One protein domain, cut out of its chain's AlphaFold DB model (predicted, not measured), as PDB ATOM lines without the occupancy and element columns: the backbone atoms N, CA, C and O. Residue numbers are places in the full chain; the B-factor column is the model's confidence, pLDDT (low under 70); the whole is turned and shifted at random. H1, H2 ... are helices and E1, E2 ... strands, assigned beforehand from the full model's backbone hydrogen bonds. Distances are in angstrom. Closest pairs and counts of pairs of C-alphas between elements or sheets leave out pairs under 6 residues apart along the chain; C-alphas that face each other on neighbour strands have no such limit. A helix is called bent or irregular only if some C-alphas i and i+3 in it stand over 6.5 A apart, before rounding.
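What this domain is: This is residues 24 to 68 and 76 to 127 of the 179 residues of an uncharacterized protein of Colletotrichum graminicola (strain M1.001 / M2 / FGSC 10212) (UniProt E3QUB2). A single five-stranded sheet, strongly twisted and curled like part of a barrel, folds back on itself so that E1 and E3 face the long hairpin of E4 and E5, with E2 as the hinge. H1 covers part of E3, while H2 and H4 meet beyond one end of the folded sheet and graze it, and the short H3 lies farthest out. The printed part has 97 residues with four named helices and five named strands, in the order E1 H1 H2 H3 E2 E3 H4 E4 E5. The sheet runs E1 E3 E2 E4 E5, antiparallel throughout, and the class is mixed, helices and strands. The whole is compact, with a radius of gyration of the C-alphas of 13.7 A and spans of 39 by 35 by 22 A.

Where its parts are: Begin with the sheet, at C-alpha 24 at (-2.773, 20.302, -11.123), where E1 takes up residues 24 to 26. E3, residues 76 to 83, and E2, residues 54 to 61, are each 20.7 A long from first to last C-alpha. E4 is residues 100 to 110, 27.9 A long, and E5 is residues 116 to 126, 28.5 A long. Find the end of E5 at C-alpha 126, at (3.607, 27.947, -21.241). For the helices, look first at H4, residues 87 to 96, which runs 14.3 A from C-alpha 87 at (10.097, 17.986, -3.869). H2 is residues 32 to 40, 11.3 A long; H1 is residues 27 to 30 and H3 is residues 47 to 50.

How they stand to each other: Start at E3 and E2, antiparallel neighbours, where N 56 and O 81 are 2.8 A apart, within hydrogen-bond range. On the other side of E3 is the edge strand E1, antiparallel to it, with N 25 and O 80 at 2.8 A. From E2 go on to E4, also antiparallel, where N 59 and O 108 are 2.8 A apart. E4 and E5 form a hairpin, with N 105 and O 121 at 2.8 A and N 121 and O 105 at 2.9 A. E2 bends by 56 degrees at residue 57, and E4 bends by 64 degrees at residue 104. In this folded sheet, one sheet bent back into two leaves, E1 and E3 face E4 and E5 with 38 pairs of C-alphas within 11 A; the closest C-alphas of the two edge strands, Phe 24 and Val 123, are 5.2 A apart. E3, H4 and E4 make a split strand-helix-strand unit, two strands of one sheet that are not neighbours, with a helix between them in the chain and E2 between them in the sheet; its crossover is right-handed. H1 is on the sheet at a height of 8.5 A and only just over E3, on which 3 of its 4 C-alphas fall. H4 only grazes the sheet with residues 90 to 94, and H2 with residues 32 to 35. H2 and H4 touch, about perpendicular at 81 degrees, their closest C-alphas being those of Ile 39 and Glu 89, 5.6 A apart. H3 is not on the sheet; it is near H2, with 5 pairs of C-alphas within 10 A, and apart from H4. In H2 and H4 every O i to N i+4 pair is within hydrogen-bond range; H1 and H3 are too short for such a pair.

The domain as a whole: The two C-alphas farthest apart are those of Asp 46 and Gln 66, at 40.7 A. Residues 69 to 75 are not printed, and across this cut, in the link from E2 to E3, C-alphas 68 and 76 are 12.3 A apart. Of the links that are printed whole, H2 to H3 is short and the others are tight. The mean pLDDT of the printed part is 83.9; look for values under 70 at residues 62 to 68, before the cut.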
ATOM      1  N   PHE A  24      -1.632  20.384 -10.240       92.19
ATOM      2  CA  PHE A  24      -2.773  20.302 -11.123       92.19
ATOM      3  C   PHE A  24      -2.286  20.082 -12.549       92.19
ATOM      4  O   PHE A  24      -1.470  20.840 -13.071       92.19
ATOM      5  N   LEU A  25      -2.807  19.033 -13.172       91.25
ATOM      6  CA  LEU A  25      -2.466  18.621 -14.523       91.25
ATOM      7  C   LEU A  25      -3.690  18.757 -15.412       91.25
ATOM      8  O   LEU A  25      -4.793  18.369 -15.032       91.25
ATOM      9  N   TYR A  26      -3.489  19.257 -16.621       89.31
ATOM     10  CA  TYR A  26      -4.534  19.438 -17.620       89.31
ATOM     11  C   TYR A  26      -4.048  18.914 -18.975       89.31
ATOM     12  O   TYR A  26      -2.870  18.596 -19.151       89.31
ATOM     13  N   GLY A  27      -4.972  18.754 -19.926       85.94
ATOM     14  CA  GLY A  27      -4.650  18.235 -21.257       85.94
ATOM     15  C   GLY A  27      -3.994  16.849 -21.207       85.94
ATOM     16  O   GLY A  27      -4.440  15.967 -20.470       85.94
ATOM     17  N   ILE A  28      -2.916  16.658 -21.971       82.94
ATOM     18  CA  ILE A  28      -2.213  15.368 -22.098       82.94
ATOM     19  C   ILE A  28      -1.498  14.921 -20.812       82.94
ATOM     20  O   ILE A  28      -1.305  13.725 -20.588       82.94
ATOM     21  N   TRP A  29      -1.153  15.862 -19.929       84.94
ATOM     22  CA  TRP A  29      -0.499  15.561 -18.653       84.94
ATOM     23  C   TRP A  29      -1.465  15.026 -17.598       84.94
ATOM     24  O   TRP A  29      -1.025  14.487 -16.589       84.94
ATOM     25  N   SER A  30      -2.779  15.126 -17.828       87.19
ATOM     26  CA  SER A  30      -3.785  14.531 -16.938       87.19
ATOM     27  C   SER A  30      -3.720  12.998 -16.890       87.19
ATOM     28  O   SER A  30      -4.260  12.385 -15.968       87.19
ATOM     29  N   GLN A  31      -3.053  12.370 -17.863       87.69
ATOM     30  CA  GLN A  31      -2.889  10.925 -17.926       87.69
ATOM     31  C   GLN A  31      -1.766  10.459 -16.981       87.69
ATOM     32  O   GLN A  31      -0.628  10.917 -17.123       87.69
ATOM     33  N   PRO A  32      -2.027   9.492 -16.077       87.88
ATOM     34  CA  PRO A  32      -1.023   8.992 -15.134       87.88
ATOM     35  C   PRO A  32       0.257   8.497 -15.811       87.88
ATOM     36  O   PRO A  32       1.348   8.813 -15.352       87.88
ATOM     37  N   LYS A  33       0.135   7.803 -16.951       88.62
ATOM     38  CA  LYS A  33       1.279   7.299 -17.731       88.62
ATOM     39  C   LYS A  33       2.229   8.413 -18.168       88.62
ATOM     40  O   LYS A  33       3.442   8.248 -18.085       88.62
ATOM     41  N   THR A  34       1.682   9.548 -18.603       87.50
ATOM     42  CA  THR A  34       2.469  10.718 -19.009       87.50
ATOM     43  C   THR A  34       3.223  11.298 -17.821       87.50
ATOM     44  O   THR A  34       4.406  11.612 -17.940       87.50
ATOM     45  N   LEU A  35       2.566  11.385 -16.658       88.25
ATOM     46  CA  LEU A  35       3.220  11.832 -15.434       88.25
ATOM     47  C   LEU A  35       4.328  10.863 -15.011       88.25
ATOM     48  O   LEU A  35       5.450  11.307 -14.797       88.25
ATOM     49  N   TYR A  36       4.060   9.558 -14.940       90.44
ATOM     50  CA  TYR A  36       5.065   8.560 -14.559       90.44
ATOM     51  C   TYR A  36       6.281   8.596 -15.476       90.44
ATOM     52  O   TYR A  36       7.411   8.642 -14.992       90.44
ATOM     53  N   ASN A  37       6.059   8.686 -16.786       89.06
ATOM     54  CA  ASN A  37       7.151   8.808 -17.740       89.06
ATOM     55  C   ASN A  37       8.010  10.056 -17.479       89.06
ATOM     56  O   ASN A  37       9.223  10.021 -17.635       89.06
ATOM     57  N   LEU A  38       7.400  11.151 -17.030       86.31
ATOM     58  CA  LEU A  38       8.100  12.403 -16.772       86.31
ATOM     59  C   LEU A  38       8.864  12.390 -15.437       86.31
ATOM     60  O   LEU A  38      10.033  12.769 -15.391       86.31
ATOM     61  N   ILE A  39       8.241  11.938 -14.344       88.88
ATOM     62  CA  ILE A  39       8.860  11.977 -13.004       88.88
ATOM     63  C   ILE A  39       9.722  10.746 -12.681       88.88
ATOM     64  O   ILE A  39      10.728  10.861 -11.969       88.88
ATOM     65  N   LEU A  40       9.350   9.578 -13.205       87.31
ATOM     66  CA  LEU A  40      10.009   8.291 -12.957       87.31
ATOM     67  C   LEU A  40      10.793   7.778 -14.171       87.31
ATOM     68  O   LEU A  40      11.450   6.748 -14.054       87.31
ATOM     69  N   SER A  41      10.745   8.476 -15.313       86.25
ATOM     70  CA  SER A  41      11.405   8.045 -16.560       86.25
ATOM     71  C   SER A  41      10.954   6.657 -17.035       86.25
ATOM     72  O   SER A  41      11.675   5.973 -17.756       86.25
ATOM     73  N   ASN A  42       9.764   6.231 -16.605       84.88
ATOM     74  CA  ASN A  42       9.142   4.965 -16.959       84.88
ATOM     75  C   ASN A  42       7.618   5.156 -17.003       84.88
ATOM     76  O   ASN A  42       7.026   5.650 -16.044       84.88
ATOM     77  N   SER A  43       6.984   4.777 -18.114       82.12
ATOM     78  CA  SER A  43       5.530   4.865 -18.296       82.12
ATOM     79  C   SER A  43       4.738   3.794 -17.540       82.12
ATOM     80  O   SER A  43       3.539   3.983 -17.329       82.12
ATOM     81  N   ASP A  44       5.390   2.688 -17.164       85.19
ATOM     82  CA  ASP A  44       4.811   1.579 -16.395       85.19
ATOM     83  C   ASP A  44       5.736   1.214 -15.212       85.19
ATOM     84  O   ASP A  44       6.478   0.226 -15.242       85.19
ATOM     85  N   PRO A  45       5.830   2.111 -14.215       84.12
ATOM     86  CA  PRO A  45       6.640   1.889 -13.025       84.12
ATOM     87  C   PRO A  45       6.019   0.822 -12.113       84.12
ATOM     88  O   PRO A  45       4.816   0.576 -12.144       84.12
ATOM     89  N   ASP A  46       6.846   0.243 -11.240       87.62
ATOM     90  CA  ASP A  46       6.397  -0.693 -10.205       87.62
ATOM     91  C   ASP A  46       5.214  -0.097  -9.404       87.62
ATOM     92  O   ASP A  46       5.324   1.046  -8.931       87.62
ATOM     93  N   PRO A  47       4.097  -0.835  -9.226       85.62
ATOM     94  CA  PRO A  47       2.946  -0.396  -8.445       85.62
ATOM     95  C   PRO A  47       3.315   0.213  -7.091       85.62
ATOM     96  O   PRO A  47       2.757   1.254  -6.734       85.62
ATOM     97  N   LEU A  48       4.319  -0.336  -6.399       85.62
ATOM     98  CA  LEU A  48       4.789   0.157  -5.098       85.62
ATOM     99  C   LEU A  48       5.273   1.615  -5.147       85.62
ATOM    100  O   LEU A  48       5.117   2.369  -4.186       85.62
ATOM    101  N   LEU A  49       5.837   2.048  -6.279       81.56
ATOM    102  CA  LEU A  49       6.270   3.433  -6.486       81.56
ATOM    103  C   LEU A  49       5.098   4.365  -6.801       81.56
ATOM    104  O   LEU A  49       5.208   5.581  -6.590       81.56
ATOM    105  N   THR A  50       3.996   3.807  -7.309       86.44
ATOM    106  CA  THR A  50       2.817   4.564  -7.738       86.44
ATOM    107  C   THR A  50       1.731   4.706  -6.685       86.44
ATOM    108  O   THR A  50       0.981   5.678  -6.750       86.44
ATOM    109  N   GLU A  51       1.674   3.811  -5.694       87.44
ATOM    110  CA  GLU A  51       0.646   3.804  -4.639       87.44
ATOM    111  C   GLU A  51       0.574   5.112  -3.841       87.44
ATOM    112  O   GLU A  51      -0.484   5.497  -3.342       87.44
ATOM    113  N   ARG A  52       1.692   5.839  -3.747       88.25
ATOM    114  CA  ARG A  52       1.732   7.156  -3.096       88.25
ATOM    115  C   ARG A  52       0.997   8.244  -3.878       88.25
ATOM    116  O   ARG A  52       0.596   9.240  -3.273       88.25
ATOM    117  N   PHE A  53       0.838   8.094  -5.194       88.88
ATOM    118  CA  PHE A  53       0.188   9.101  -6.021       88.88
ATOM    119  C   PHE A  53      -1.323   8.924  -5.978       88.88
ATOM    120  O   PHE A  53      -1.859   7.891  -6.368       88.88
ATOM    121  N   ALA A  54      -2.030   9.972  -5.564       90.25
ATOM    122  CA  ALA A  54      -3.482  10.011  -5.679       90.25
ATOM    123  C   ALA A  54      -3.878  10.991  -6.777       90.25
ATOM    124  O   ALA A  54      -3.535  12.170  -6.702       90.25
ATOM    125  N   PHE A  55      -4.622  10.494  -7.762       91.50
ATOM    126  CA  PHE A  55      -5.170  11.270  -8.868       91.50
ATOM    127  C   PHE A  55      -6.645  11.543  -8.584       91.50
ATOM    128  O   PHE A  55      -7.443  10.617  -8.438       91.50
ATOM    129  N   ILE A  56      -7.009  12.816  -8.471       91.44
ATOM    130  CA  ILE A  56      -8.367  13.252  -8.146       91.44
ATOM    131  C   ILE A  56      -8.841  14.180  -9.253       91.44
ATOM    132  O   ILE A  56      -8.181  15.171  -9.556       91.44
ATOM    133  N   GLN A  57      -9.994  13.891  -9.851       90.69
ATOM    134  CA  GLN A  57     -10.573  14.784 -10.847       90.69
ATOM    135  C   GLN A  57     -10.862  16.149 -10.215       90.69
ATOM    136  O   GLN A  57     -11.562  16.244  -9.204       90.69
ATOM    137  N   ALA A  58     -10.318  17.202 -10.815       89.31
ATOM    138  CA  ALA A  58     -10.405  18.554 -10.293       89.31
ATOM    139  C   ALA A  58     -10.694  19.552 -11.411       89.31
ATOM    140  O   ALA A  58     -10.470  19.298 -12.595       89.31
ATOM    141  N   THR A  59     -11.221  20.704 -11.026       86.50
ATOM    142  CA  THR A  59     -11.452  21.831 -11.920       86.50
ATOM    143  C   THR A  59     -10.712  23.030 -11.374       86.50
ATOM    144  O   THR A  59     -10.857  23.388 -10.204       86.50
ATOM    145  N   LEU A  60      -9.924  23.655 -12.229       82.44
ATOM    146  CA  LEU A  60      -9.346  24.945 -11.940       82.44
ATOM    147  C   LEU A  60     -10.328  26.035 -12.361       82.44
ATOM    148  O   LEU A  60     -10.894  25.973 -13.454       82.44
ATOM    149  N   SER A  61     -10.554  26.995 -11.470       71.38
ATOM    150  CA  SER A  61     -11.428  28.144 -11.716       71.38
ATOM    151  C   SER A  61     -10.571  29.402 -11.824       71.38
ATOM    152  O   SER A  61      -9.703  29.603 -10.979       71.38
ATOM    153  N   ASP A  62     -10.826  30.210 -12.854       60.31
ATOM    154  CA  ASP A  62     -10.086  31.439 -13.193       60.31
ATOM    155  C   ASP A  62     -10.022  32.461 -12.039       60.31
ATOM    156  O   ASP A  62      -9.030  33.157 -11.860       60.31
ATOM    157  N   ASP A  63     -11.053  32.506 -11.189       51.84
ATOM    158  CA  ASP A  63     -11.140  33.471 -10.097       51.84
ATOM    159  C   ASP A  63     -10.837  32.816  -8.730       51.84
ATOM    160  O   ASP A  63     -11.700  32.128  -8.166       51.84
ATOM    161  N   PRO A  64      -9.628  33.017  -8.162       46.06
ATOM    162  CA  PRO A  64      -9.244  32.457  -6.867       46.06
ATOM    163  C   PRO A  64     -10.001  33.086  -5.683       46.06
ATOM    164  O   PRO A  64      -9.904  32.569  -4.567       46.06
ATOM    165  N   LEU A  65     -10.739  34.183  -5.902       41.50
ATOM    166  CA  LEU A  65     -11.512  34.900  -4.884       41.50
ATOM    167  C   LEU A  65     -13.018  34.635  -4.969       41.50
ATOM    168  O   LEU A  65     -13.749  34.992  -4.040       41.50
ATOM    169  N   GLN A  66     -13.509  33.989  -6.030       43.22
ATOM    170  CA  GLN A  66     -14.930  33.675  -6.117       43.22
ATOM    171  C   GLN A  66     -15.300  32.452  -5.284       43.22
ATOM    172  O   GLN A  66     -14.830  31.330  -5.479       43.22
ATOM    173  N   SER A  67     -16.218  32.700  -4.350       40.50
ATOM    174  CA  SER A  67     -16.937  31.671  -3.611       40.50
ATOM    175  C   SER A  67     -17.549  30.652  -4.587       40.50
ATOM    176  O   SER A  67     -18.085  31.060  -5.620       40.50
ATOM    177  N   PRO A  68     -17.560  29.344  -4.260       49.00
ATOM    178  CA  PRO A  68     -18.154  28.289  -5.095       49.00
ATOM    179  C   PRO A  68     -19.664  28.450  -5.377       49.00
ATOM    180  O   PRO A  68     -20.246  27.611  -6.058       49.00
ATOM    181  N   SER A  76     -13.249  27.620 -17.001       74.25
ATOM    182  CA  SER A  76     -12.959  26.532 -16.063       74.25
ATOM    183  C   SER A  76     -12.211  25.423 -16.782       74.25
ATOM    184  O   SER A  76     -12.745  24.845 -17.733       74.25
ATOM    185  N   ILE A  77     -11.014  25.089 -16.308       82.69
ATOM    186  CA  ILE A  77     -10.174  24.059 -16.923       82.69
ATOM    187  C   ILE A  77     -10.358  22.758 -16.151       82.69
ATOM    188  O   ILE A  77     -10.120  22.685 -14.943       82.69
ATOM    189  N   LYS A  78     -10.797  21.710 -16.852       85.69
ATOM    190  CA  LYS A  78     -10.883  20.358 -16.292       85.69
ATOM    191  C   LYS A  78      -9.500  19.719 -16.288       85.69
ATOM    192  O   LYS A  78      -8.773  19.792 -17.277       85.69
ATOM    193  N   GLY A  79      -9.173  19.051 -15.193       90.44
ATOM    194  CA  GLY A  79      -7.897  18.378 -15.044       90.44
ATOM    195  C   GLY A  79      -7.887  17.404 -13.879       90.44
ATOM    196  O   GLY A  79      -8.926  16.925 -13.413       90.44
ATOM    197  N   VAL A  80      -6.684  17.102 -13.418       92.38
ATOM    198  CA  VAL A  80      -6.430  16.147 -12.350       92.38
ATOM    199  C   VAL A  80      -5.530  16.799 -11.316       92.38
ATOM    200  O   VAL A  80      -4.453  17.302 -11.623       92.38
ATOM    201  N   TYR A  81      -5.995  16.787 -10.079       91.94
ATOM    202  CA  TYR A  81      -5.216  17.130  -8.909       91.94
ATOM    203  C   TYR A  81      -4.440  15.901  -8.451       91.94
ATOM    204  O   TYR A  81      -5.032  14.847  -8.198       91.94
ATOM    205  N   VAL A  82      -3.123  16.038  -8.347       92.44
ATOM    206  CA  VAL A  82      -2.227  14.954  -7.952       92.44
ATOM    207  C   VAL A  82      -1.581  15.274  -6.614       92.44
ATOM    208  O   VAL A  82      -1.064  16.370  -6.384       92.44
ATOM    209  N   THR A  83      -1.611  14.293  -5.717       91.44
ATOM    210  CA  THR A  83      -0.941  14.354  -4.414       91.44
ATOM    211  C   THR A  83       0.084  13.244  -4.271       91.44
ATOM    212  O   THR A  83      -0.027  12.238  -4.959       91.44
ATOM    213  N   GLY A  84       1.011  13.390  -3.321       88.06
ATOM    214  CA  GLY A  84       2.018  12.365  -3.021       88.06
ATOM    215  C   GLY A  84       3.335  12.545  -3.770       88.06
ATOM    216  O   GLY A  84       4.178  11.654  -3.733       88.06
ATOM    217  N   LEU A  85       3.514  13.697  -4.424       88.69
ATOM    218  CA  LEU A  85       4.775  14.071  -5.049       88.69
ATOM    219  C   LEU A  85       5.777  14.555  -4.002       88.69
ATOM    220  O   LEU A  85       5.437  15.254  -3.045       88.69
ATOM    221  N   THR A  86       7.027  14.185  -4.217       89.44
ATOM    222  CA  THR A  86       8.186  14.683  -3.480       89.44
ATOM    223  C   THR A  86       8.702  15.976  -4.106       89.44
ATOM    224  O   THR A  86       8.427  16.276  -5.266       89.44
ATOM    225  N   GLU A  87       9.476  16.756  -3.348       88.44
ATOM    226  CA  GLU A  87      10.097  17.986  -3.869       88.44
ATOM    227  C   GLU A  87      10.986  17.708  -5.087       88.44
ATOM    228  O   GLU A  87      10.923  18.422  -6.082       88.44
ATOM    229  N   ALA A  88      11.751  16.612  -5.051       87.94
ATOM    230  CA  ALA A  88      12.612  16.207  -6.157       87.94
ATOM    231  C   ALA A  88      11.820  15.941  -7.450       87.94
ATOM    232  O   ALA A  88      12.302  16.226  -8.542       87.94
ATOM    233  N   GLU A  89      10.599  15.415  -7.349       90.00
ATOM    234  CA  GLU A  89       9.744  15.160  -8.514       90.00
ATOM    235  C   GLU A  89       9.148  16.444  -9.078       90.00
ATOM    236  O   GLU A  89       9.108  16.603 -10.296       90.00
ATOM    237  N   ILE A  90       8.758  17.387  -8.217       89.75
ATOM    238  CA  ILE A  90       8.361  18.728  -8.667       89.75
ATOM    239  C   ILE A  90       9.537  19.416  -9.366       89.75
ATOM    240  O   ILE A  90       9.366  19.978 -10.443       89.75
ATOM    241  N   GLN A  91      10.746  19.308  -8.818       89.19
ATOM    242  CA  GLN A  91      11.937  19.885  -9.434       89.19
ATOM    243  C   GLN A  91      12.266  19.242 -10.794       89.19
ATOM    244  O   GLN A  91      12.707  19.933 -11.716       89.19
ATOM    245  N   LYS A  92      12.014  17.936 -10.964       89.38
ATOM    246  CA  LYS A  92      12.092  17.284 -12.283       89.38
ATOM    247  C   LYS A  92      11.074  17.864 -13.259       89.38
ATOM    248  O   LYS A  92      11.426  18.091 -14.411       89.38
ATOM    249  N   MET A  93       9.847  18.139 -12.809       88.88
ATOM    250  CA  MET A  93       8.847  18.811 -13.644       88.88
ATOM    251  C   MET A  93       9.310  20.200 -14.075       88.88
ATOM    252  O   MET A  93       9.236  20.510 -15.260       88.88
ATOM    253  N   ASP A  94       9.855  20.989 -13.150       89.00
ATOM    254  CA  ASP A  94      10.420  22.309 -13.459       89.00
ATOM    255  C   ASP A  94      11.577  22.225 -14.468       89.00
ATOM    256  O   ASP A  94      11.724  23.096 -15.321       89.00
ATOM    257  N   SER A  95      12.372  21.153 -14.402       88.25
ATOM    258  CA  SER A  95      13.498  20.917 -15.316       88.25
ATOM    259  C   SER A  95      13.062  20.408 -16.692       88.25
ATOM    260  O   SER A  95      13.753  20.655 -17.673       88.25
ATOM    261  N   PHE A  96      11.949  19.678 -16.779       87.19
ATOM    262  CA  PHE A  96      11.406  19.184 -18.047       87.19
ATOM    263  C   PHE A  96      10.584  20.261 -18.767       87.19
ATOM    264  O   PHE A  96      10.617  20.366 -19.990       87.19
ATOM    265  N   LEU A  97       9.848  21.073 -18.008       85.25
ATOM    266  CA  LEU A  97       8.958  22.117 -18.510       85.25
ATOM    267  C   LEU A  97       9.641  23.491 -18.464       85.25
ATOM    268  O   LEU A  97       9.076  24.451 -17.937       85.25
ATOM    269  N   THR A  98      10.848  23.597 -19.025       84.69
ATOM    270  CA  THR A  98      11.650  24.839 -19.017       84.69
ATOM    271  C   THR A  98      10.944  26.014 -19.688       84.69
ATOM    272  O   THR A  98      11.112  27.166 -19.277       84.69
ATOM    273  N   ASP A  99      10.118  25.710 -20.687       84.12
ATOM    274  CA  ASP A  99       9.354  26.689 -21.464       84.12
ATOM    275  C   ASP A  99       8.035  27.078 -20.784       84.12
ATOM    276  O   ASP A  99       7.303  27.946 -21.264       84.12
ATOM    277  N   CYS A 100       7.727  26.465 -19.639       83.94
ATOM    278  CA  CYS A 100       6.583  26.803 -18.808       83.94
ATOM    279  C   CYS A 100       7.015  27.581 -17.554       83.94
ATOM    280  O   CYS A 100       8.159  27.544 -17.094       83.94
ATOM    281  N   ALA A 101       6.081  28.333 -16.984       82.31
ATOM    282  CA  ALA A 101       6.188  28.934 -15.666       82.31
ATOM    283  C   ALA A 101       5.315  28.153 -14.681       82.31
ATOM    284  O   ALA A 101       4.187  27.765 -14.998       82.31
ATOM    285  N   ARG A 102       5.848  27.917 -13.480       87.00
ATOM    286  CA  ARG A 102       5.117  27.286 -12.381       87.00
ATOM    287  C   ARG A 102       4.294  28.343 -11.648       87.00
ATOM    288  O   ARG A 102       4.859  29.288 -11.101       87.00
ATOM    289  N   HIS A 103       2.980  28.155 -11.596       84.25
ATOM    290  CA  HIS A 103       2.035  29.028 -10.901       84.25
ATOM    291  C   HIS A 103       1.337  28.287  -9.763       84.25
ATOM    292  O   HIS A 103       1.022  27.105  -9.880       84.25
ATOM    293  N   GLU A 104       1.072  28.989  -8.664       86.06
ATOM    294  CA  GLU A 104       0.232  28.492  -7.573       86.06
ATOM    295  C   GLU A 104      -1.227  28.860  -7.857       86.06
ATOM    296  O   GLU A 104      -1.555  30.022  -8.088       86.06
ATOM    297  N   VAL A 105      -2.104  27.861  -7.854       83.69
ATOM    298  CA  VAL A 105      -3.511  27.988  -8.237       83.69
ATOM    299  C   VAL A 105      -4.419  27.282  -7.241       83.69
ATOM    300  O   VAL A 105      -4.010  26.355  -6.538       83.69
ATOM    301  N   PHE A 106      -5.680  27.707  -7.189       85.88
ATOM    302  CA  PHE A 106      -6.710  27.042  -6.403       85.88
ATOM    303  C   PHE A 106      -7.536  26.116  -7.290       85.88
ATOM    304  O   PHE A 106      -8.124  26.531  -8.287       85.88
ATOM    305  N   VAL A 107      -7.606  24.849  -6.899       86.69
ATOM    306  CA  VAL A 107      -8.376  23.824  -7.596       86.69
ATOM    307  C   VAL A 107      -9.539  23.361  -6.745       86.69
ATOM    308  O   VAL A 107      -9.409  23.191  -5.531       86.69
ATOM    309  N   GLN A 108     -10.671  23.134  -7.397       88.00
ATOM    310  CA  GLN A 108     -11.891  22.639  -6.786       88.00
ATOM    311  C   GLN A 108     -12.119  21.179  -7.182       88.00
ATOM    312  O   GLN A 108     -12.031  20.822  -8.356       88.00
ATOM    313  N   PHE A 109     -12.430  20.325  -6.214       87.56
ATOM    314  CA  PHE A 109     -12.782  18.924  -6.449       87.56
ATOM    315  C   PHE A 109     -13.751  18.414  -5.385       87.56
ATOM    316  O   PHE A 109     -13.877  18.991  -4.305       87.56
ATOM    317  N   ILE A 110     -14.425  17.303  -5.672       86.38
ATOM    318  CA  ILE A 110     -15.297  16.634  -4.704       86.38
ATOM    319  C   ILE A 110     -14.423  15.730  -3.833       86.38
ATOM    320  O   ILE A 110     -13.758  14.819  -4.327       86.38
ATOM    321  N   CYS A 111     -14.379  15.988  -2.527       85.00
ATOM    322  CA  CYS A 111     -13.652  15.121  -1.605       85.00
ATOM    323  C   CYS A 111     -14.385  13.793  -1.375       85.00
ATOM    324  O   CYS A 111     -15.565  13.653  -1.681       85.00
ATOM    325  N   ARG A 112     -13.711  12.833  -0.727       82.19
ATOM    326  CA  ARG A 112     -14.288  11.518  -0.387       82.19
ATOM    327  C   ARG A 112     -15.588  11.590   0.429       82.19
ATOM    328  O   ARG A 112     -16.370  10.655   0.392       82.19
ATOM    329  N   HIS A 113     -15.835  12.696   1.132       84.56
ATOM    330  CA  HIS A 113     -17.065  12.929   1.895       84.56
ATOM    331  C   HIS A 113     -18.199  13.553   1.058       84.56
ATOM    332  O   HIS A 113     -19.180  14.023   1.627       84.56
ATOM    333  N   GLY A 114     -18.041  13.655  -0.266       83.12
ATOM    334  CA  GLY A 114     -19.036  14.243  -1.169       83.12
ATOM    335  C   GLY A 114     -19.125  15.773  -1.122       83.12
ATOM    336  O   GLY A 114     -20.022  16.348  -1.727       83.12
ATOM    337  N   LYS A 115     -18.217  16.454  -0.411       84.75
ATOM    338  CA  LYS A 115     -18.201  17.924  -0.306       84.75
ATOM    339  C   LYS A 115     -17.249  18.548  -1.318       84.75
ATOM    340  O   LYS A 115     -16.154  18.024  -1.532       84.75
ATOM    341  N   ASN A 116     -17.614  19.714  -1.844       84.00
ATOM    342  CA  ASN A 116     -16.702  20.538  -2.631       84.00
ATOM    343  C   ASN A 116     -15.544  21.014  -1.748       84.00
ATOM    344  O   ASN A 116     -15.748  21.568  -0.668       84.00
ATOM    345  N   CYS A 117     -14.325  20.757  -2.198       84.69
ATOM    346  CA  CYS A 117     -13.089  21.131  -1.536       84.69
ATOM    347  C   CYS A 117     -12.249  21.977  -2.475       84.69
ATOM    348  O   CYS A 117     -12.072  21.621  -3.637       84.69
ATOM    349  N   THR A 118     -11.678  23.044  -1.928       87.44
ATOM    350  CA  THR A 118     -10.715  23.889  -2.629       87.44
ATOM    351  C   THR A 118      -9.337  23.677  -2.019       87.44
ATOM    352  O   THR A 118      -9.175  23.745  -0.796       87.44
ATOM    353  N   ARG A 119      -8.333  23.384  -2.846       87.44
ATOM    354  CA  ARG A 119      -6.939  23.214  -2.412       87.44
ATOM    355  C   ARG A 119      -6.003  24.007  -3.300       87.44
ATOM    356  O   ARG A 119      -6.301  24.248  -4.462       87.44
ATOM    357  N   LYS A 120      -4.861  24.377  -2.731       88.00
ATOM    358  CA  LYS A 120      -3.759  24.957  -3.485       88.00
ATOM    359  C   LYS A 120      -2.975  23.863  -4.201       88.00
ATOM    360  O   LYS A 120      -2.755  22.799  -3.619       88.00
ATOM    361  N   ALA A 121      -2.569  24.139  -5.429       90.00
ATOM    362  CA  ALA A 121      -1.755  23.260  -6.252       90.00
ATOM    363  C   ALA A 121      -0.833  24.086  -7.155       90.00
ATOM    364  O   ALA A 121      -1.117  25.248  -7.433       90.00
ATOM    365  N   PHE A 122       0.241  23.476  -7.644       90.25
ATOM    366  CA  PHE A 122       1.070  24.049  -8.697       90.25
ATOM    367  C   PHE A 122       0.585  23.619 -10.080       90.25
ATOM    368  O   PHE A 122       0.190  22.472 -10.275       90.25
ATOM    369  N   VAL A 123       0.644  24.525 -11.046       89.44
ATOM    370  CA  VAL A 123       0.360  24.260 -12.459       89.44
ATOM    371  C   VAL A 123       1.477  24.845 -13.315       89.44
ATOM    372  O   VAL A 123       2.051  25.874 -12.964       89.44
ATOM    373  N   TRP A 124       1.784  24.199 -14.438       89.06
ATOM    374  CA  TRP A 124       2.743  24.704 -15.416       89.06
ATOM    375  C   TRP A 124       2.001  25.299 -16.603       89.06
ATOM    376  O   TRP A 124       1.182  24.626 -17.235       89.06
ATOM    377  N   ILE A 125       2.276  26.570 -16.881       83.81
ATOM    378  CA  ILE A 125       1.651  27.338 -17.959       83.81
ATOM    379  C   ILE A 125       2.759  27.760 -18.932       83.81
ATOM    380  O   ILE A 125       3.758  28.316 -18.473       83.81
ATOM    381  N   PRO A 126       2.637  27.494 -20.244       80.62
ATOM    382  CA  PRO A 126       3.607  27.947 -21.241       80.62
ATOM    383  C   PRO A 126       3.885  29.454 -21.131       80.62
ATOM    384  O   PRO A 126       2.956  30.249 -21.001       80.62
ATOM    385  N   ARG A 127       5.163  29.855 -21.168       74.00
ATOM    386  CA  ARG A 127       5.575  31.272 -21.047       74.00
ATOM    387  C   ARG A 127       5.225  32.097 -22.280       74.00
ATOM    388  O   ARG A 127       5.041  33.305 -22.175       74.00
TER     389      ARG A 127